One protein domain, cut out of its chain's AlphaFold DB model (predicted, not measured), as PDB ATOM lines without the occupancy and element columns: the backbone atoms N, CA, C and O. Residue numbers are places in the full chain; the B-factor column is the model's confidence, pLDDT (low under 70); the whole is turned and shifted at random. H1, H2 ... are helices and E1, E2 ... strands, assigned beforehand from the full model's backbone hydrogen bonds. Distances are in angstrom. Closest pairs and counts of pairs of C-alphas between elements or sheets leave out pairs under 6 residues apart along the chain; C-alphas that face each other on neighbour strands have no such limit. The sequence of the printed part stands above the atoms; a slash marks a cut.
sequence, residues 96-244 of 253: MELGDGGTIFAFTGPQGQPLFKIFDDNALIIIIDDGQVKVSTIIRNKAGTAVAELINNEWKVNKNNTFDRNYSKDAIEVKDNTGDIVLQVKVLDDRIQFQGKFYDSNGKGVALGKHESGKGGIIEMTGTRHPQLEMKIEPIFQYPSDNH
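This is residues 96 to 244 of the 253 residues of an uncharacterized protein of Nitrospirae bacterium CG_4_10_14_0_8_um_filter_41_23 (UniProt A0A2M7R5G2). What shape do these atoms make? They make a sandwich of two sheets only partly face to face: a large, twisted sheet of E1, E2 and E6 to E11, with the small sheet E3, E4, E5 over part of one face. After E11 the unnamed stretch of residues 222 to 240 folds back, and its residues 233 to 240 run over the other face of the large sheet towards E6, where the short helix H1 only grazes that sheet. What is printed, and in which order? The printed part has 149 residues, with eleven named strands, E1 to E11, and then one named helix, H1; the class is mostly strand, with under half of the residues in named elements. The small sheet runs E3, E4, E5, all antiparallel, while the large one is branched and mixed. How compact is it? It is compact and rounded, with a radius of gyration of the C-alphas of 14.6 A and spans of 37 by 35 by 31 A.

Where does the first strand stand? E1, residues 96 to 98, forms an antiparallel hairpin with E2, residues 104 to 106, with N 96 and O 105 within hydrogen-bond range at 2.8 A. On the other side of E1 is its parallel neighbour E9, residues 192 to 199, with N 97 and O 192 within hydrogen-bond range at 2.8 A. E1 and E10, residues 205 to 210, lie on one side of E9, and E8, residues 181 to 187, lies on the other side. How does the small sheet stand to the large one? E3, residues 123 to 129, E4, residues 132 to 140, and E5, residues 146 to 151, form two hairpins and a meander, each strand the antiparallel neighbour of the one before; N 127 and O 134 are within hydrogen-bond range at 3.0 A, N 139 and O 148 at 2.8 A. The parts of the two sheets that face each other are 9.7 A centre to centre, and the closest C-alphas of E4 and E9, those of Arg 140 and Tyr 199, are 5.3 A apart. What follows? E6, residues 163 to 167, E7, residues 171 to 176, then E8, E9, E10 and E11, residues 217 to 221, form a second meander of hairpins, with N 166 and O 173 at 3.0 A, N 174 and O 183 at 2.9 A, and N 184 and O 195, N 196 and O 208, and N 207 and O 220 at 2.8 A, within hydrogen-bond range. H1, residues 241 to 244, is too short for an O i to N i+4 pair; its closest C-alpha to E6 is that of Ser 241, 5.6 A from that of Asn 166.

Where do the elements begin and end? E1 begins at C-alpha 96, (260.653, 197.570, 250.714), and H1 ends at C-alpha 244, (238.775, 186.522, 262.110). Which strands are long? E4, the longest by residues, measures 25.3 A and begins at C-alpha 132, (260.704, 197.826, 265.336). E9 measures 21.6 A, E3 17.5 A, E8 17.3 A, E7 17.0 A and E10 16.3 A.

How large is it, and is it cut? The two C-alphas farthest apart, those of Asp 130 and Arg 225, are 44.5 A apart, and the printed part has no cut. Which links are long? Those from E2 to E3, E5 to E6 and E11 to H1 are long. Where is confidence low? The mean pLDDT of the printed part is 90.1, and residues 157 to 158 are under 70.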
ATOM      1  N   MET A  96     262.092 197.581 250.929       91.06
ATOM      2  CA  MET A  96     260.653 197.570 250.714       91.06
ATOM      3  C   MET A  96     260.343 196.879 249.391       91.06
ATOM      4  O   MET A  96     260.858 197.275 248.353       91.06
ATOM      5  N   GLU A  97     259.504 195.857 249.414       94.75
ATOM      6  CA  GLU A  97     258.977 195.184 248.234       94.75
ATOM      7  C   GLU A  97     257.573 195.721 247.920       94.75
ATOM      8  O   GLU A  97     256.754 195.861 248.828       94.75
ATOM      9  N   LEU A  98     257.275 196.023 246.654       95.31
ATOM     10  CA  LEU A  98     255.904 196.353 246.248       95.31
ATOM     11  C   LEU A  98     255.076 195.071 246.111       95.31
ATOM     12  O   LEU A  98     255.246 194.300 245.162       95.31
ATOM     13  N   GLY A  99     254.189 194.852 247.083       94.62
ATOM     14  CA  GLY A  99     253.469 193.594 247.268       94.62
ATOM     15  C   GLY A  99     254.409 192.401 247.399       94.62
ATOM     16  O   GLY A  99     255.418 192.460 248.095       94.62
ATOM     17  N   ASP A 100     254.063 191.321 246.715       94.88
ATOM     18  CA  ASP A 100     254.833 190.083 246.570       94.88
ATOM     19  C   ASP A 100     255.327 189.885 245.122       94.88
ATOM     20  O   ASP A 100     255.555 188.763 244.671       94.88
ATOM     21  N   GLY A 101     255.444 190.981 244.359       93.94
ATOM     22  CA  GLY A 101     255.820 190.958 242.942       93.94
ATOM     23  C   GLY A 101     257.330 190.889 242.673       93.94
ATOM     24  O   GLY A 101     257.733 190.792 241.513       93.94
ATOM     25  N   GLY A 102     258.178 190.974 243.702       94.75
ATOM     26  CA  GLY A 102     259.640 190.922 243.588       94.75
ATOM     27  C   GLY A 102     260.339 192.254 243.279       94.75
ATOM     28  O   GLY A 102     261.567 192.289 243.217       94.75
ATOM     29  N   THR A 103     259.612 193.363 243.098       95.75
ATOM     30  CA  THR A 103     260.233 194.691 242.937       95.75
ATOM     31  C   THR A 103     260.618 195.254 244.298       95.75
ATOM     32  O   THR A 103     259.742 195.594 245.088       95.75
ATOM     33  N   ILE A 104     261.924 195.382 244.544       94.44
ATOM     34  CA  ILE A 104     262.487 195.817 245.825       94.44
ATOM     35  C   ILE A 104     263.142 197.196 245.687       94.44
ATOM     36  O   ILE A 104     263.995 197.412 244.828       94.44
ATOM     37  N   PHE A 105     262.790 198.100 246.595       90.81
ATOM     38  CA  PHE A 105     263.420 199.391 246.831       90.81
ATOM     39  C   PHE A 105     264.293 199.308 248.084       90.81
ATOM     40  O   PHE A 105     263.855 198.811 249.119       90.81
ATOM     41  N   ALA A 106     265.521 199.810 248.010       88.25
ATOM     42  CA  ALA A 106     266.397 199.952 249.168       88.25
ATOM     43  C   ALA A 106     266.488 201.433 249.546       88.25
ATOM     44  O   ALA A 106     266.896 202.255 248.725       88.25
ATOM     45  N   PHE A 107     266.109 201.779 250.776       82.75
ATOM     46  CA  PHE A 107     266.161 203.162 251.241       82.75
ATOM     47  C   PHE A 107     267.529 203.531 251.805       82.75
ATOM     48  O   PHE A 107     267.889 203.155 252.915       82.75
ATOM     49  N   THR A 108     268.290 204.325 251.067       83.50
ATOM     50  CA  THR A 108     269.639 204.738 251.478       83.50
ATOM     51  C   THR A 108     269.674 206.064 252.247       83.50
ATOM     52  O   THR A 108     270.756 206.591 252.498       83.50
ATOM     53  N   GLY A 109     268.515 206.624 252.607       82.25
ATOM     54  CA  GLY A 109     268.417 207.887 253.337       82.25
ATOM     55  C   GLY A 109     268.567 207.748 254.862       82.25
ATOM     56  O   GLY A 109     268.633 206.634 255.390       82.25
ATOM     57  N   PRO A 110     268.607 208.877 255.596       82.19
ATOM     58  CA  PRO A 110     268.641 208.877 257.059       82.19
ATOM     59  C   PRO A 110     267.390 208.232 257.667       82.19
ATOM     60  O   PRO A 110     266.278 208.457 257.191       82.19
ATOM     61  N   GLN A 111     267.557 207.485 258.762       76.69
ATOM     62  CA  GLN A 111     266.427 206.960 259.536       76.69
ATOM     63  C   GLN A 111     265.551 208.098 260.082       76.69
ATOM     64  O   GLN A 111     266.032 209.202 260.336       76.69
ATOM     65  N   GLY A 112     264.254 207.832 260.250       74.38
ATOM     66  CA  GLY A 112     263.286 208.829 260.722       74.38
ATOM     67  C   GLY A 112     262.705 209.734 259.629       74.38
ATOM     68  O   GLY A 112     261.731 210.438 259.882       74.38
ATOM     69  N   GLN A 113     263.268 209.720 258.418       82.38
ATOM     70  CA  GLN A 113     262.738 210.482 257.286       82.38
ATOM     71  C   GLN A 113     261.618 209.711 256.565       82.38
ATOM     72  O   GLN A 113     261.638 208.477 256.551       82.38
ATOM     73  N   PRO A 114     260.643 210.405 255.946       80.62
ATOM     74  CA  PRO A 114     259.618 209.750 255.140       80.62
ATOM     75  C   PRO A 114     260.239 208.921 254.013       80.62
ATOM     76  O   PRO A 114     261.062 209.428 253.250       80.62
ATOM     77  N   LEU A 115     259.804 207.665 253.882       81.12
ATOM     78  CA  LEU A 115     260.242 206.791 252.795       81.12
ATOM     79  C   LEU A 115     259.610 207.230 251.467       81.12
ATOM     80  O   LEU A 115     260.295 207.329 250.451       81.12
ATOM     81  N   PHE A 116     258.311 207.545 251.502       81.56
ATOM     82  CA  PHE A 116     257.585 208.147 250.387       81.56
ATOM     83  C   PHE A 116     256.766 209.334 250.879       81.56
ATOM     84  O   PHE A 116     255.891 209.203 251.737       81.56
ATOM     85  N   LYS A 117     257.004 210.496 250.276       85.81
ATOM     86  CA  LYS A 117     256.090 211.632 250.363       85.81
ATOM     87  C   LYS A 117     255.228 211.629 249.102       85.81
ATOM     88  O   LYS A 117     255.689 212.052 248.048       85.81
ATOM     89  N   ILE A 118     254.023 211.068 249.205       86.19
ATOM     90  CA  ILE A 118     253.114 210.899 248.061       86.19
ATOM     91  C   ILE A 118     252.407 212.225 247.763       86.19
ATOM     92  O   ILE A 118     252.371 212.665 246.617       86.19
ATOM     93  N   PHE A 119     251.906 212.883 248.810       88.94
ATOM     94  CA  PHE A 119     251.275 214.200 248.750       88.94
ATOM     95  C   PHE A 119     251.822 215.104 249.865       88.94
ATOM     96  O   PHE A 119     252.561 214.653 250.744       88.94
ATOM     97  N   ASP A 120     251.476 216.391 249.847       87.25
ATOM     98  CA  ASP A 120     251.926 217.324 250.888       87.25
ATOM     99  C   ASP A 120     251.329 217.024 252.264       87.25
ATOM    100  O   ASP A 120     252.012 217.198 253.272       87.25
ATOM    101  N   ASP A 121     250.094 216.522 252.303       84.81
ATOM    102  CA  ASP A 121     249.369 216.155 253.521       84.81
ATOM    103  C   ASP A 121     249.351 214.639 253.783       84.81
ATOM    104  O   ASP A 121     248.757 214.191 254.764       84.81
ATOM    105  N   ASN A 122     249.984 213.845 252.913       84.19
ATOM    106  CA  ASN A 122     250.025 212.393 253.019       84.19
ATOM    107  C   ASN A 122     251.442 211.867 252.780       84.19
ATOM    108  O   ASN A 122     251.939 211.806 251.649       84.19
ATOM    109  N   ALA A 123     252.081 211.462 253.871       86.62
ATOM    110  CA  ALA A 123     253.357 210.780 253.845       86.62
ATOM    111  C   ALA A 123     253.175 209.341 254.322       86.62
ATOM    112  O   ALA A 123     252.512 209.083 255.329       86.62
ATOM    113  N   LEU A 124     253.808 208.414 253.609       87.94
ATOM    114  CA  LEU A 124     254.082 207.088 254.128       87.94
ATOM    115  C   LEU A 124     255.442 207.140 254.816       87.94
ATOM    116  O   LEU A 124     256.499 207.236 254.179       87.94
ATOM    117  N   ILE A 125     255.400 207.071 256.136       88.06
ATOM    118  CA  ILE A 125     256.584 207.067 256.980       88.06
ATOM    119  C   ILE A 125     256.771 205.638 257.472       88.06
ATOM    120  O   ILE A 125     255.922 205.106 258.181       88.06
ATOM    121  N   ILE A 126     257.878 205.019 257.074       84.00
ATOM    122  CA  ILE A 126     258.306 203.714 257.573       84.00
ATOM    123  C   ILE A 126     259.665 203.935 258.216       84.00
ATOM    124  O   ILE A 126     260.625 204.271 257.525       84.00
ATOM    125  N   ILE A 127     259.734 203.780 259.532       83.81
ATOM    126  CA  ILE A 127     260.966 203.969 260.300       83.81
ATOM    127  C   ILE A 127     261.285 202.693 261.064       83.81
ATOM    128  O   ILE A 127     260.380 201.943 261.432       83.81
ATOM    129  N   ILE A 128     262.570 202.454 261.304       78.25
ATOM    130  CA  ILE A 128     263.013 201.452 262.270       78.25
ATOM    131  C   ILE A 128     263.362 202.202 263.553       78.25
ATOM    132  O   ILE A 128     264.277 203.022 263.556       78.25
ATOM    133  N   ASP A 129     262.629 201.928 264.624       81.62
ATOM    134  CA  ASP A 129     262.843 202.522 265.943       81.62
ATOM    135  C   ASP A 129     262.871 201.410 266.993       81.62
ATOM    136  O   ASP A 129     261.955 200.591 267.042       81.62
ATOM    137  N   ASP A 130     263.948 201.335 267.777       81.56
ATOM    138  CA  ASP A 130     264.217 200.245 268.734       81.56
ATOM    139  C   ASP A 130     264.087 198.828 268.120       81.56
ATOM    140  O   ASP A 130     263.515 197.903 268.696       81.56
ATOM    141  N   GLY A 131     264.562 198.664 266.877       73.19
ATOM    142  CA  GLY A 131     264.456 197.403 266.126       73.19
ATOM    143  C   GLY A 131     263.038 197.072 265.638       73.19
ATOM    144  O   GLY A 131     262.793 195.966 265.155       73.19
ATOM    145  N   GLN A 132     262.095 198.009 265.744       76.19
ATOM    146  CA  GLN A 132     260.704 197.826 265.336       76.19
ATOM    147  C   GLN A 132     260.388 198.656 264.097       76.19
ATOM    148  O   GLN A 132     260.689 199.847 264.037       76.19
ATOM    149  N   VAL A 133     259.727 198.038 263.117       80.75
ATOM    150  CA  VAL A 133     259.165 198.767 261.976       80.75
ATOM    151  C   VAL A 133     257.922 199.501 262.449       80.75
ATOM    152  O   VAL A 133     256.936 198.871 262.828       80.75
ATOM    153  N   LYS A 134     257.961 200.828 262.404       86.12
ATOM    154  CA  LYS A 134     256.825 201.703 262.683       86.12
ATOM    155  C   LYS A 134     256.337 202.307 261.379       86.12
ATOM    156  O   LYS A 134     257.104 202.950 260.661       86.12
ATOM    157  N   VAL A 135     255.061 202.098 261.084       87.62
ATOM    158  CA  VAL A 135     254.380 202.658 259.920       87.62
ATOM    159  C   VAL A 135     253.480 203.791 260.391       87.62
ATOM    160  O   VAL A 135     252.709 203.628 261.337       87.62
ATOM    161  N   SER A 136     253.575 204.939 259.727       90.94
ATOM    162  CA  SER A 136     252.641 206.049 259.898       90.94
ATOM    163  C   SER A 136     252.140 206.528 258.544       90.94
ATOM    164  O   SER A 136     252.929 206.705 257.615       90.94
ATOM    165  N   THR A 137     250.831 206.724 258.421       92.88
ATOM    166  CA  THR A 137     250.191 207.251 257.214       92.88
ATOM    167  C   THR A 137     248.759 207.701 257.503       92.88
ATOM    168  O   THR A 137     248.115 207.224 258.444       92.88
ATOM    169  N   ILE A 138     248.239 208.603 256.672       93.12
ATOM    170  CA  ILE A 138     246.827 208.981 256.662       93.12
ATOM    171  C   ILE A 138     246.196 208.339 255.432       93.12
ATOM    172  O   ILE A 138     246.600 208.593 254.301       93.12
ATOM    173  N   ILE A 139     245.172 207.521 255.635       92.06
ATOM    174  CA  ILE A 139     244.439 206.883 254.548       92.06
ATOM    175  C   ILE A 139     243.191 207.716 254.284       92.06
ATOM    176  O   ILE A 139     242.377 207.937 255.184       92.06
ATOM    177  N   ARG A 140     243.030 208.177 253.044       92.88
ATOM    178  CA  ARG A 140     241.845 208.898 252.568       92.88
ATOM    179  C   ARG A 140     241.110 208.059 251.530       92.88
ATOM    180  O   ARG A 140     241.729 207.255 250.841       92.88
ATOM    181  N   ASN A 141     239.803 208.257 251.407       90.50
ATOM    182  CA  ASN A 141     239.024 207.696 250.303       90.50
ATOM    183  C   ASN A 141     239.100 208.590 249.049       90.50
ATOM    184  O   ASN A 141     239.663 209.684 249.079       90.50
ATOM    185  N   LYS A 142     238.458 208.160 247.954       92.31
ATOM    186  CA  LYS A 142     238.388 208.907 246.680       92.31
ATOM    187  C   LYS A 142     237.792 210.320 246.810       92.31
ATOM    188  O   LYS A 142     238.066 211.170 245.974       92.31
ATOM    189  N   ALA A 143     236.989 210.582 247.841       91.50
ATOM    190  CA  ALA A 143     236.432 211.909 248.108       91.50
ATOM    191  C   ALA A 143     237.393 212.826 248.894       91.50
ATOM    192  O   ALA A 143     237.025 213.952 249.218       91.50
ATOM    193  N   GLY A 144     238.594 212.350 249.242       91.06
ATOM    194  CA  GLY A 144     239.572 213.076 250.056       91.06
ATOM    195  C   GLY A 144     239.290 213.049 251.561       91.06
ATOM    196  O   GLY A 144     240.038 213.631 252.352       91.06
ATOM    197  N   THR A 145     238.250 212.339 252.001       89.81
ATOM    198  CA  THR A 145     237.924 212.191 253.423       89.81
ATOM    199  C   THR A 145     238.872 211.187 254.066       89.81
ATOM    200  O   THR A 145     239.010 210.066 253.577       89.81
ATOM    201  N   ALA A 146     239.509 211.568 255.178       89.56
ATOM    202  CA  ALA A 146     240.329 210.652 255.968       89.56
ATOM    203  C   ALA A 146     239.458 209.516 256.517       89.56
ATOM    204  O   ALA A 146     238.496 209.763 257.246       89.56
ATOM    205  N   VAL A 147     239.791 208.283 256.143       86.25
ATOM    206  CA  VAL A 147     239.118 207.076 256.625       86.25
ATOM    207  C   VAL A 147     239.870 206.469 257.793       86.25
ATOM    208  O   VAL A 147     239.220 206.087 258.752       86.25
ATOM    209  N   ALA A 148     241.204 206.452 257.767       87.81
ATOM    210  CA  ALA A 148     242.027 205.919 258.846       87.81
ATOM    211  C   ALA A 148     243.298 206.757 259.029       87.81
ATOM    212  O   ALA A 148     243.806 207.365 258.089       87.81
ATOM    213  N   GLU A 149     243.822 206.768 260.248       90.62
ATOM    214  CA  GLU A 149     245.107 207.376 260.585       90.62
ATOM    215  C   GLU A 149     245.906 206.339 261.372       90.62
ATOM    216  O   GLU A 149     245.424 205.817 262.382       90.62
ATOM    217  N   LEU A 150     247.091 206.020 260.856       89.94
ATOM    218  CA  LEU A 150     248.064 205.131 261.470       89.94
ATOM    219  C   LEU A 150     249.241 205.992 261.925       89.94
ATOM    220  O   LEU A 150     249.842 206.688 261.107       89.94
ATOM    221  N   ILE A 151     249.566 205.962 263.212       90.75
ATOM    222  CA  ILE A 151     250.708 206.673 263.789       90.75
ATOM    223  C   ILE A 151     251.530 205.647 264.552       90.75
ATOM    224  O   ILE A 151     251.087 205.142 265.574       90.75
ATOM    225  N   ASN A 152     252.731 205.338 264.073       89.50
ATOM    226  CA  ASN A 152     253.629 204.372 264.703       89.50
ATOM    227  C   ASN A 152     252.965 203.017 264.986       89.50
ATOM    228  O   ASN A 152     253.112 202.464 266.072       89.50
ATOM    229  N   ASN A 153     252.240 202.485 264.001       85.88
ATOM    230  CA  ASN A 153     251.407 201.284 264.117       85.88
ATOM    231  C   ASN A 153     250.185 201.401 265.049       85.88
ATOM    232  O   ASN A 153     249.463 200.419 265.218       85.88
ATOM    233  N   GLU A 154     249.921 202.567 265.638       84.88
ATOM    234  CA  GLU A 154     248.717 202.821 266.425       84.88
ATOM    235  C   GLU A 154     247.620 203.407 265.546       84.88
ATOM    236  O   GLU A 154     247.817 204.373 264.804       84.88
ATOM    237  N   TRP A 155     246.432 202.822 265.644       81.75
ATOM    238  CA  TRP A 155     245.264 203.304 264.928       81.75
ATOM    239  C   TRP A 155     244.541 204.375 265.719       81.75
ATOM    240  O   TRP A 155     244.205 204.191 266.893       81.75
ATOM    241  N   LYS A 156     244.170 205.458 265.045       81.25
ATOM    242  CA  LYS A 156     243.199 206.389 265.608       81.25
ATOM    243  C   LYS A 156     241.785 205.839 265.463       81.25
ATOM    244  O   LYS A 156     241.407 205.308 264.421       81.25
ATOM    245  N   VAL A 157     240.990 206.007 266.520       61.00
ATOM    246  CA  VAL A 157     239.625 205.471 266.624       61.00
ATOM    247  C   VAL A 157     238.765 205.880 265.427       61.00
ATOM    248  O   VAL A 157     238.514 207.066 265.189       61.00
ATOM    249  N   ASN A 158     238.245 204.867 264.736       69.06
ATOM    250  CA  ASN A 158     237.263 204.996 263.672       69.06
ATOM    251  C   ASN A 158     235.893 205.401 264.238       69.06
ATOM    252  O   ASN A 158     235.051 204.549 264.519       69.06
ATOM    253  N   LYS A 159     235.651 206.704 264.423       71.12
ATOM    254  CA  LYS A 159     234.390 207.197 265.013       71.12
ATOM    255  C   LYS A 159     233.138 206.758 264.245       71.12
ATOM    256  O   LYS A 159     232.086 206.628 264.858       71.12
ATOM    257  N   ASN A 160     233.258 206.540 262.936       79.69
ATOM    258  CA  ASN A 160     232.128 206.271 262.048       79.69
ATOM    259  C   ASN A 160     232.064 204.808 261.577       79.69
ATOM    260  O   ASN A 160     231.232 204.485 260.735       79.69
ATOM    261  N   ASN A 161     232.952 203.941 262.076       74.50
ATOM    262  CA  ASN A 161     233.123 202.560 261.615       74.50
ATOM    263  C   ASN A 161     233.210 202.422 260.073       74.50
ATOM    264  O   ASN A 161     232.715 201.465 259.489       74.50
ATOM    265  N   THR A 162     233.829 203.396 259.392       82.50
ATOM    266  CA  THR A 162     233.913 203.474 257.919       82.50
ATOM    267  C   THR A 162     234.983 202.575 257.296       82.50
ATOM    268  O   THR A 162     235.290 202.728 256.118       82.50
ATOM    269  N   PHE A 163     235.614 201.697 258.068       88.00
ATOM    270  CA  PHE A 163     236.652 200.791 257.585       88.00
ATOM    271  C   PHE A 163     236.790 199.614 258.549       88.00
ATOM    272  O   PHE A 163     236.601 199.772 259.761       88.00
ATOM    273  N   ASP A 164     237.145 198.460 258.000       92.00
ATOM    274  CA  ASP A 164     237.571 197.288 258.750       92.00
ATOM    275  C   ASP A 164     239.105 197.187 258.715       92.00
ATOM    276  O   ASP A 164     239.770 197.715 257.819       92.00
ATOM    277  N   ARG A 165     239.692 196.558 259.723       91.50
ATOM    278  CA  ARG A 165     241.143 196.421 259.870       91.50
ATOM    279  C   ARG A 165     241.459 195.042 260.398       91.50
ATOM    280  O   ARG A 165     240.792 194.561 261.308       91.50
ATOM    281  N   ASN A 166     242.502 194.435 259.865       92.69
ATOM    282  CA  ASN A 166     242.972 193.156 260.354       92.69
ATOM    283  C   ASN A 166     244.492 193.200 260.513       92.69
ATOM    284  O   ASN A 166     245.186 193.908 259.782       92.69
ATOM    285  N   TYR A 167     245.006 192.523 261.532       92.06
ATOM    286  CA  TYR A 167     246.423 192.551 261.850       92.06
ATOM    287  C   TYR A 167     246.866 191.275 262.555       92.06
ATOM    288  O   TYR A 167     246.120 190.654 263.309       92.06
ATOM    289  N   SER A 168     248.120 190.915 262.320       88.50
ATOM    290  CA  SER A 168     248.860 189.864 263.010       88.50
ATOM    291  C   SER A 168     250.099 190.472 263.673       88.50
ATOM    292  O   SER A 168     250.277 191.687 263.743       88.50
ATOM    293  N   LYS A 169     250.997 189.606 264.142       83.56
ATOM    294  CA  LYS A 169     252.317 189.986 264.662       83.56
ATOM    295  C   LYS A 169     253.218 190.697 263.637       83.56
ATOM    296  O   LYS A 169     254.164 191.371 264.027       83.56
ATOM    297  N   ASP A 170     252.988 190.459 262.352       86.00
ATOM    298  CA  ASP A 170     253.903 190.774 261.254       86.00
ATOM    299  C   ASP A 170     253.187 191.352 260.035       86.00
ATOM    300  O   ASP A 170     253.836 191.675 259.048       86.00
ATOM    301  N   ALA A 171     251.868 191.503 260.070       91.50
ATOM    302  CA  ALA A 171     251.120 192.063 258.964       91.50
ATOM    303  C   ALA A 171     249.950 192.908 259.448       91.50
ATOM    304  O   ALA A 171     249.403 192.706 260.530       91.50
ATOM    305  N   ILE A 172     249.569 193.861 258.614       92.38
ATOM    306  CA  ILE A 172     248.509 194.815 258.877       92.38
ATOM    307  C   ILE A 172     247.800 195.129 257.568       92.38
ATOM    308  O   ILE A 172     248.431 195.297 256.524       92.38
ATOM    309  N   GLU A 173     246.479 195.187 257.620       94.81
ATOM    310  CA  GLU A 173     245.640 195.440 256.463       94.81
ATOM    311  C   GLU A 173     244.452 196.324 256.837       94.81
ATOM    312  O   GLU A 173     243.876 196.198 257.920       94.81
ATOM    313  N   VAL A 174     244.086 197.222 255.925       93.56
ATOM    314  CA  VAL A 174     242.916 198.094 256.047       93.56
ATOM    315  C   VAL A 174     242.016 197.894 254.850       93.56
ATOM    316  O   VAL A 174     242.453 198.016 253.702       93.56
ATOM    317  N   LYS A 175     240.742 197.661 255.146       94.81
ATOM    318  CA  LYS A 175     239.653 197.522 254.192       94.81
ATOM    319  C   LYS A 175     238.703 198.700 254.354       94.81
ATOM    320  O   LYS A 175     238.178 198.915 255.443       94.81
ATOM    321  N   ASP A 176     238.488 199.482 253.307       92.88
ATOM    322  CA  ASP A 176     237.578 200.624 253.382       92.88
ATOM    323  C   ASP A 176     236.093 200.196 253.419       92.88
ATOM    324  O   ASP A 176     235.751 199.010 253.405       92.88
ATOM    325  N   ASN A 177     235.178 201.168 253.475       91.12
ATOM    326  CA  ASN A 177     233.734 200.915 253.484       91.12
ATOM    327  C   ASN A 177     233.178 200.366 252.161       91.12
ATOM    328  O   ASN A 177     232.041 199.895 252.145       91.12
ATOM    329  N   THR A 178     233.930 200.442 251.063       92.38
ATOM    330  CA  THR A 178     233.551 199.832 249.779       92.38
ATOM    331  C   THR A 178     233.934 198.355 249.721       92.38
ATOM    332  O   THR A 178     233.435 197.610 248.880       92.38
ATOM    333  N   GLY A 179     234.761 197.917 250.671       93.31
ATOM    334  CA  GLY A 179     235.303 196.575 250.738       93.31
ATOM    335  C   GLY A 179     236.639 196.419 250.014       93.31
ATOM    336  O   GLY A 179     237.125 195.293 249.908       93.31
ATOM    337  N   ASP A 180     237.244 197.517 249.567       94.81
ATOM    338  CA  ASP A 180     238.554 197.517 248.930       94.81
ATOM    339  C   ASP A 180     239.664 197.528 249.981       94.81
ATOM    340  O   ASP A 180     239.606 198.260 250.972       94.81
ATOM    341  N   ILE A 181     240.719 196.748 249.742       96.50
ATOM    342  CA  ILE A 181     241.950 196.863 250.524       96.50
ATOM    343  C   ILE A 181     242.701 198.115 250.066       96.50
ATOM    344  O   ILE A 181     243.049 198.260 248.891       96.50
ATOM    345  N   VAL A 182     242.942 199.025 251.010       95.19
ATOM    346  CA  VAL A 182     243.571 200.336 250.769       95.19
ATOM    347  C   VAL A 182     244.976 200.432 251.350       95.19
ATOM    348  O   VAL A 182     245.770 201.251 250.899       95.19
ATOM    349  N   LEU A 183     245.312 199.577 252.312       95.06
ATOM    350  CA  LEU A 183     246.658 199.438 252.853       95.06
ATOM    351  C   LEU A 183     246.892 197.976 253.203       95.06
ATOM    352  O   LEU A 183     246.048 197.358 253.845       95.06
ATOM    353  N   GLN A 184     248.051 197.453 252.828       96.25
ATOM    354  CA  GLN A 184     248.534 196.151 253.253       96.25
ATOM    355  C   GLN A 184     250.044 196.242 253.464       96.25
ATOM    356  O   GLN A 184     250.791 196.585 252.545       96.25
ATOM    357  N   VAL A 185     250.502 195.940 254.675       93.31
ATOM    358  CA  VAL A 185     251.927 195.886 255.011       93.31
ATOM    359  C   VAL A 185     252.214 194.543 255.655       93.31
ATOM    360  O   VAL A 185     251.486 194.119 256.548       93.31
ATOM    361  N   LYS A 186     253.273 193.870 255.212       92.94
ATOM    362  CA  LYS A 186     253.744 192.612 255.786       92.94
ATOM    363  C   LYS A 186     255.250 192.664 255.976       92.94
ATOM    364  O   LYS A 186     256.009 192.887 255.040       92.94
ATOM    365  N   VAL A 187     255.682 192.463 257.204       88.12
ATOM    366  CA  VAL A 187     257.078 192.416 257.607       88.12
ATOM    367  C   VAL A 187     257.587 190.993 257.401       88.12
ATOM    368  O   VAL A 187     257.011 190.034 257.908       88.12
ATOM    369  N   LEU A 188     258.662 190.861 256.632       88.06
ATOM    370  CA  LEU A 188     259.435 189.633 256.471       88.06
ATOM    371  C   LEU A 188     260.799 189.807 257.152       88.06
ATOM    372  O   LEU A 188     261.159 190.907 257.571       88.06
ATOM    373  N   ASP A 189     261.578 188.729 257.226       81.94
ATOM    374  CA  ASP A 189     262.884 188.736 257.900       81.94
ATOM    375  C   ASP A 189     263.881 189.734 257.284       81.94
ATOM    376  O   ASP A 189     264.706 190.307 257.992       81.94
ATOM    377  N   ASP A 190     263.824 189.958 255.967       83.44
ATOM    378  CA  ASP A 190     264.801 190.772 255.231       83.44
ATOM    379  C   ASP A 190     264.215 192.014 254.544       83.44
ATOM    380  O   ASP A 190     264.972 192.813 253.981       83.44
ATOM    381  N   ARG A 191     262.885 192.168 254.538       88.56
ATOM    382  CA  ARG A 191     262.182 193.242 253.822       88.56
ATOM    383  C   ARG A 191     260.756 193.448 254.318       88.56
ATOM    384  O   ARG A 191     260.187 192.613 255.008       88.56
ATOM    385  N   ILE A 192     260.162 194.555 253.900       90.12
ATOM    386  CA  ILE A 192     258.765 194.895 254.151       90.12
ATOM    387  C   ILE A 192     258.020 194.822 252.822       90.12
ATOM    388  O   ILE A 192     258.348 195.560 251.901       90.12
ATOM    389  N   GLN A 193     257.019 193.957 252.714       94.94
ATOM    390  CA  GLN A 193     256.070 193.970 251.607       94.94
ATOM    391  C   GLN A 193     255.028 195.053 251.857       94.94
ATOM    392  O   GLN A 193     254.436 195.119 252.935       94.94
ATOM    393  N   PHE A 194     254.813 195.908 250.867       94.88
ATOM    394  CA  PHE A 194     253.956 197.073 250.983       94.88
ATOM    395  C   PHE A 194     253.061 197.221 249.757       94.88
ATOM    396  O   PHE A 194     253.536 197.198 248.620       94.88
ATOM    397  N   GLN A 195     251.767 197.412 249.998       97.19
ATOM    398  CA  GLN A 195     250.789 197.812 248.994       97.19
ATOM    399  C   GLN A 195     249.861 198.869 249.585       97.19
ATOM    400  O   GLN A 195     249.471 198.784 250.751       97.19
ATOM    401  N   GLY A 196     249.463 199.851 248.785       95.88
ATOM    402  CA  GLY A 196     248.489 200.830 249.238       95.88
ATOM    403  C   GLY A 196     247.905 201.690 248.132       95.88
ATOM    404  O   GLY A 196     248.529 201.917 247.094       95.88
ATOM    405  N   LYS A 197     246.689 202.169 248.391       96.56
ATOM    406  CA  LYS A 197     245.951 203.155 247.605       96.56
ATOM    407  C   LYS A 197     245.837 204.422 248.449       96.56
ATOM    408  O   LYS A 197     245.177 204.429 249.486       96.56
ATOM    409  N   PHE A 198     246.474 205.491 248.002       96.00
ATOM    410  CA  PHE A 198     246.525 206.764 248.709       96.00
ATOM    411  C   PHE A 198     245.776 207.809 247.912       96.00
ATOM    412  O   PHE A 198     245.985 207.919 246.711       96.00
ATOM    413  N   TYR A 199     244.954 208.601 248.588       95.75
ATOM    414  CA  TYR A 199     244.313 209.775 248.009       95.75
ATOM    415  C   TYR A 199     244.746 211.031 248.769       95.75
ATOM    416  O   TYR A 199     245.029 210.958 249.970       95.75
ATOM    417  N   ASP A 200     244.813 212.165 248.076       95.00
ATOM    418  CA  ASP A 200     244.975 213.491 248.677       95.00
ATOM    419  C   ASP A 200     243.614 214.079 249.093       95.00
ATOM    420  O   ASP A 200     242.553 213.487 248.876       95.00
ATOM    421  N   SER A 201     243.623 215.270 249.693       94.50
ATOM    422  CA  SER A 201     242.395 215.983 250.069       94.50
ATOM    423  C   SER A 201     241.503 216.390 248.885       94.50
ATOM    424  O   SER A 201     240.358 216.773 249.102       94.50
ATOM    425  N   ASN A 202     242.011 216.334 247.651       94.88
ATOM    426  CA  ASN A 202     241.302 216.695 246.421       94.88
ATOM    427  C   ASN A 202     240.814 215.463 245.637       94.88
ATOM    428  O   ASN A 202     240.278 215.614 244.539       94.88
ATOM    429  N   GLY A 203     241.025 214.251 246.161       93.69
ATOM    430  CA  GLY A 203     240.658 212.997 245.505       93.69
ATOM    431  C   GLY A 203     241.624 212.531 244.411       93.69
ATOM    432  O   GLY A 203     241.308 211.578 243.697       93.69
ATOM    433  N   LYS A 204     242.803 213.151 244.265       95.94
ATOM    434  CA  LYS A 204     243.879 212.615 243.417       95.94
ATOM    435  C   LYS A 204     244.496 211.411 244.111       95.94
ATOM    436  O   LYS A 204     244.800 211.478 245.296       95.94
ATOM    437  N   GLY A 205     244.674 210.322 243.377       96.62
ATOM    438  CA  GLY A 205     245.139 209.048 243.903       96.62
ATOM    439  C   GLY A 205     246.514 208.628 243.390       96.62
ATOM    440  O   GLY A 205     246.862 208.904 242.241       96.62
ATOM    441  N   VAL A 206     247.250 207.901 244.228       96.81
ATOM    442  CA  VAL A 206     248.431 207.108 243.872       96.81
ATOM    443  C   VAL A 206     248.269 205.705 244.454       96.81
ATOM    444  O   VAL A 206     247.998 205.551 245.644       96.81
ATOM    445  N   ALA A 207     248.456 204.683 243.629       96.94
ATOM    446  CA  ALA A 207     248.528 203.290 244.044       96.94
ATOM    447  C   ALA A 207     249.959 202.765 243.887       96.94
ATOM    448  O   ALA A 207     250.636 203.051 242.900       96.94
ATOM    449  N   LEU A 208     250.410 202.000 244.877       96.50
ATOM    450  CA  LEU A 208     251.704 201.327 244.921       96.50
ATOM    451  C   LEU A 208     251.447 199.863 245.269       96.50
ATOM    452  O   LEU A 208     250.804 199.591 246.284       96.50
ATOM    453  N   GLY A 209     251.937 198.915 244.478       96.75
ATOM    454  CA  GLY A 209     251.713 197.503 244.788       96.75
ATOM    455  C   GLY A 209     252.199 196.553 243.711       96.75
ATOM    456  O   GLY A 209     253.033 196.917 242.882       96.75
ATOM    457  N   LYS A 210     251.697 195.318 243.737       96.62
ATOM    458  CA  LYS A 210     252.027 194.295 242.741       96.62
ATOM    459  C   LYS A 210     251.267 194.537 241.434       96.62
ATOM    460  O   LYS A 210     250.087 194.872 241.442       96.62
ATOM    461  N   HIS A 211     251.935 194.316 240.305       95.94
ATOM    462  CA  HIS A 211     251.288 194.331 238.993       95.94
ATOM    463  C   HIS A 211     250.315 193.143 238.823       95.94
ATOM    464  O   HIS A 211     250.595 192.043 239.296       95.94
ATOM    465  N   GLU A 212     249.212 193.304 238.082       93.06
ATOM    466  CA  GLU A 212     248.174 192.258 237.928       93.06
ATOM    467  C   GLU A 212     248.696 190.923 237.368       93.06
ATOM    468  O   GLU A 212     248.192 189.856 237.705       93.06
ATOM    469  N   SER A 213     249.760 190.960 236.558       93.19
ATOM    470  CA  SER A 213     250.447 189.758 236.051       93.19
ATOM    471  C   SER A 213     251.129 188.915 237.140       93.19
ATOM    472  O   SER A 213     251.666 187.845 236.847       93.19
ATOM    473  N   GLY A 214     251.182 189.415 238.375       90.69
ATOM    474  CA  GLY A 214     251.869 188.799 239.502       90.69
ATOM    475  C   GLY A 214     253.381 189.036 239.527       90.69
ATOM    476  O   GLY A 214     254.044 188.576 240.450       90.69
ATOM    477  N   LYS A 215     253.944 189.730 238.528       92.75
ATOM    478  CA  LYS A 215     255.386 189.983 238.411       92.75
ATOM    479  C   LYS A 215     255.675 191.473 238.349       92.75
ATOM    480  O   LYS A 215     255.143 192.172 237.491       92.75
ATOM    481  N   GLY A 216     256.596 191.913 239.196       95.25
ATOM    482  CA  GLY A 216     256.992 193.305 239.327       95.25
ATOM    483  C   GLY A 216     256.011 194.140 240.152       95.25
ATOM    484  O   GLY A 216     254.921 193.702 240.525       95.25
ATOM    485  N   GLY A 217     256.438 195.362 240.443       95.50
ATOM    486  CA  GLY A 217     255.639 196.396 241.077       95.50
ATOM    487  C   GLY A 217     255.033 197.349 240.053       95.50
ATOM    488  O   GLY A 217     255.564 197.530 238.956       95.50
ATOM    489  N   ILE A 218     253.933 197.981 240.436       96.56
ATOM    490  CA  ILE A 218     253.271 199.046 239.690       96.56
ATOM    491  C   ILE A 218     253.175 200.300 240.559       96.56
ATOM    492  O   ILE A 218     252.995 200.226 241.779       96.56
ATOM    493  N   ILE A 219     253.307 201.450 239.903       95.88
ATOM    494  CA  ILE A 219     252.917 202.751 240.434       95.88
ATOM    495  C   ILE A 219     251.851 203.295 239.498       95.88
ATOM    496  O   ILE A 219     252.091 203.457 238.302       95.88
ATOM    497  N   GLU A 220     250.681 203.569 240.042       96.81
ATOM    498  CA  GLU A 220     249.529 204.050 239.298       96.81
ATOM    499  C   GLU A 220     249.104 205.404 239.859       96.81
ATOM    500  O   GLU A 220     249.130 205.612 241.070       96.81
ATOM    501  N   MET A 221     248.729 206.344 238.996       96.81
ATOM    502  CA  MET A 221     248.329 207.689 239.408       96.81
ATOM    503  C   MET A 221     247.041 208.087 238.708       96.81
ATOM    504  O   MET A 221     246.878 207.846 237.512       96.81
ATOM    505  N   THR A 222     246.144 208.757 239.428       96.44
ATOM    506  CA  THR A 222     244.949 209.316 238.795       96.44
ATOM    507  C   THR A 222     245.310 210.487 237.880       96.44
ATOM    508  O   THR A 222     246.156 211.314 238.222       96.44
ATOM    509  N   GLY A 223     244.604 210.623 236.762       94.12
ATOM    510  CA  GLY A 223     244.737 211.730 235.819       94.12
ATOM    511  C   GLY A 223     243.451 211.964 235.027       94.12
ATOM    512  O   GLY A 223     242.431 211.324 235.263       94.12
ATOM    513  N   THR A 224     243.489 212.864 234.044       92.19
ATOM    514  CA  THR A 224     242.301 213.225 233.242       92.19
ATOM    515  C   THR A 224     241.709 212.050 232.463       92.19
ATOM    516  O   THR A 224     240.497 211.967 232.305       92.19
ATOM    517  N   ARG A 225     242.559 211.134 231.988       91.75
ATOM    518  CA  ARG A 225     242.150 209.903 231.291       91.75
ATOM    519  C   ARG A 225     242.001 208.702 232.222       91.75
ATOM    520  O   ARG A 225     241.542 207.661 231.778       91.75
ATOM    521  N   HIS A 226     242.400 208.861 233.481       91.56
ATOM    522  CA  HIS A 226     242.494 207.789 234.461       91.56
ATOM    523  C   HIS A 226     241.939 208.257 235.810       91.56
ATOM    524  O   HIS A 226     242.695 208.536 236.739       91.56
ATOM    525  N   PRO A 227     240.618 208.483 235.915       92.50
ATOM    526  CA  PRO A 227     240.031 209.214 237.039       92.50
ATOM    527  C   PRO A 227     239.975 208.407 238.345       92.50
ATOM    528  O   PRO A 227     239.503 208.914 239.365       92.50
ATOM    529  N   GLN A 228     240.381 207.139 238.331       94.88
ATOM    530  CA  GLN A 228     240.340 206.252 239.489       94.88
ATOM    531  C   GLN A 228     241.497 205.266 239.456       94.88
ATOM    532  O   GLN A 228     242.033 205.003 238.390       94.88
ATOM    533  N   LEU A 229     241.848 204.738 240.626       96.62
ATOM    534  CA  LEU A 229     242.851 203.690 240.742       96.62
ATOM    535  C   LEU A 229     242.196 202.337 240.426       96.62
ATOM    536  O   LEU A 229     241.151 202.018 240.996       96.62
ATOM    537  N   GLU A 230     242.795 201.566 239.532       96.19
ATOM    538  CA  GLU A 230     242.349 200.261 239.052       96.19
ATOM    539  C   GLU A 230     243.100 199.112 239.727       96.19
ATOM    540  O   GLU A 230     242.530 198.025 239.845       96.19
ATOM    541  N   MET A 231     244.319 199.345 240.238       96.75
ATOM    542  CA  MET A 231     245.085 198.348 240.988       96.75
ATOM    543  C   MET A 231     244.222 197.700 242.074       96.75
ATOM    544  O   MET A 231     243.629 198.376 242.922       96.75
ATOM    545  N   LYS A 232     244.184 196.368 242.087       96.56
ATOM    546  CA  LYS A 232     243.506 195.577 243.119       96.56
ATOM    547  C   LYS A 232     244.528 194.989 244.079       96.56
ATOM    548  O   LYS A 232     245.500 194.371 243.657       96.56
ATOM    549  N   ILE A 233     244.285 195.174 245.373       96.81
ATOM    550  CA  ILE A 233     245.070 194.551 246.439       96.81
ATOM    551  C   ILE A 233     244.233 193.396 246.984       96.81
ATOM    552  O   ILE A 233     243.149 193.610 247.523       96.81
ATOM    553  N   GLU A 234     244.723 192.172 246.814       96.69
ATOM    554  CA  GLU A 234     244.046 190.986 247.333       96.69
ATOM    555  C   GLU A 234     244.203 190.893 248.860       96.69
ATOM    556  O   GLU A 234     245.324 191.053 249.356       96.69
ATOM    557  N   PRO A 235     243.126 190.589 249.613       97.25
ATOM    558  CA  PRO A 235     243.209 190.433 251.061       97.25
ATOM    559  C   PRO A 235     244.128 189.276 251.470       97.25
ATOM    560  O   PRO A 235     243.960 188.152 250.980       97.25
ATOM    561  N   ILE A 236     245.037 189.521 252.419       96.81
ATOM    562  CA  ILE A 236     245.838 188.465 253.074       96.81
ATOM    563  C   ILE A 236     245.145 187.890 254.311       96.81
ATOM    564  O   ILE A 236     245.463 186.774 254.721       96.81
ATOM    565  N   PHE A 237     244.190 188.620 254.886       97.19
ATOM    566  CA  PHE A 237     243.411 188.192 256.044       97.19
ATOM    567  C   PHE A 237     241.991 187.751 255.671       97.19
ATOM    568  O   PHE A 237     241.459 188.084 254.609       97.19
ATOM    569  N   GLN A 238     241.363 186.998 256.573       97.06
ATOM    570  CA  GLN A 238     239.934 186.707 256.543       97.06
ATOM    571  C   GLN A 238     239.132 187.875 257.139       97.06
ATOM    572  O   GLN A 238     239.606 188.602 258.011       97.06
ATOM    573  N   TYR A 239     237.910 188.068 256.641       95.75
ATOM    574  CA  TYR A 239     236.990 189.125 257.072       95.75
ATOM    575  C   TYR A 239     235.584 188.560 257.285       95.75
ATOM    576  O   TYR A 239     235.226 187.595 256.604       95.75
ATOM    577  N   PRO A 240     234.754 189.188 258.142       95.00
ATOM    578  CA  PRO A 240     235.018 190.421 258.906       95.00
ATOM    579  C   PRO A 240     236.032 190.217 260.044       95.00
ATOM    580  O   PRO A 240     236.105 189.126 260.610       95.00
ATOM    581  N   SER A 241     236.806 191.255 260.388       92.75
ATOM    582  CA  SER A 241     237.878 191.130 261.397       92.75
ATOM    583  C   SER A 241     237.354 190.793 262.795       92.75
ATOM    584  O   SER A 241     238.036 190.108 263.548       92.75
ATOM    585  N   ASP A 242     236.115 191.185 263.111       88.94
ATOM    586  CA  ASP A 242     235.446 190.876 264.382       88.94
ATOM    587  C   ASP A 242     235.401 189.364 264.682       88.94
ATOM    588  O   ASP A 242     235.402 188.979 265.850       88.94
ATOM    589  N   ASN A 243     235.394 188.517 263.645       93.62
ATOM    590  CA  ASN A 243     235.350 187.055 263.777       93.62
ATOM    591  C   ASN A 243     236.671 186.363 263.408       93.62
ATOM    592  O   ASN A 243     236.821 185.175 263.672       93.62
ATOM    593  N   HIS A 244     237.597 187.085 262.775       94.81
ATOM    594  CA  HIS A 244     238.775 186.522 262.110       94.81
ATOM    595  C   HIS A 244     240.041 187.359 262.357       94.81
ATOM    596  O   HIS A 244     240.912 187.482 261.489       94.81
TER     597      HIS A 244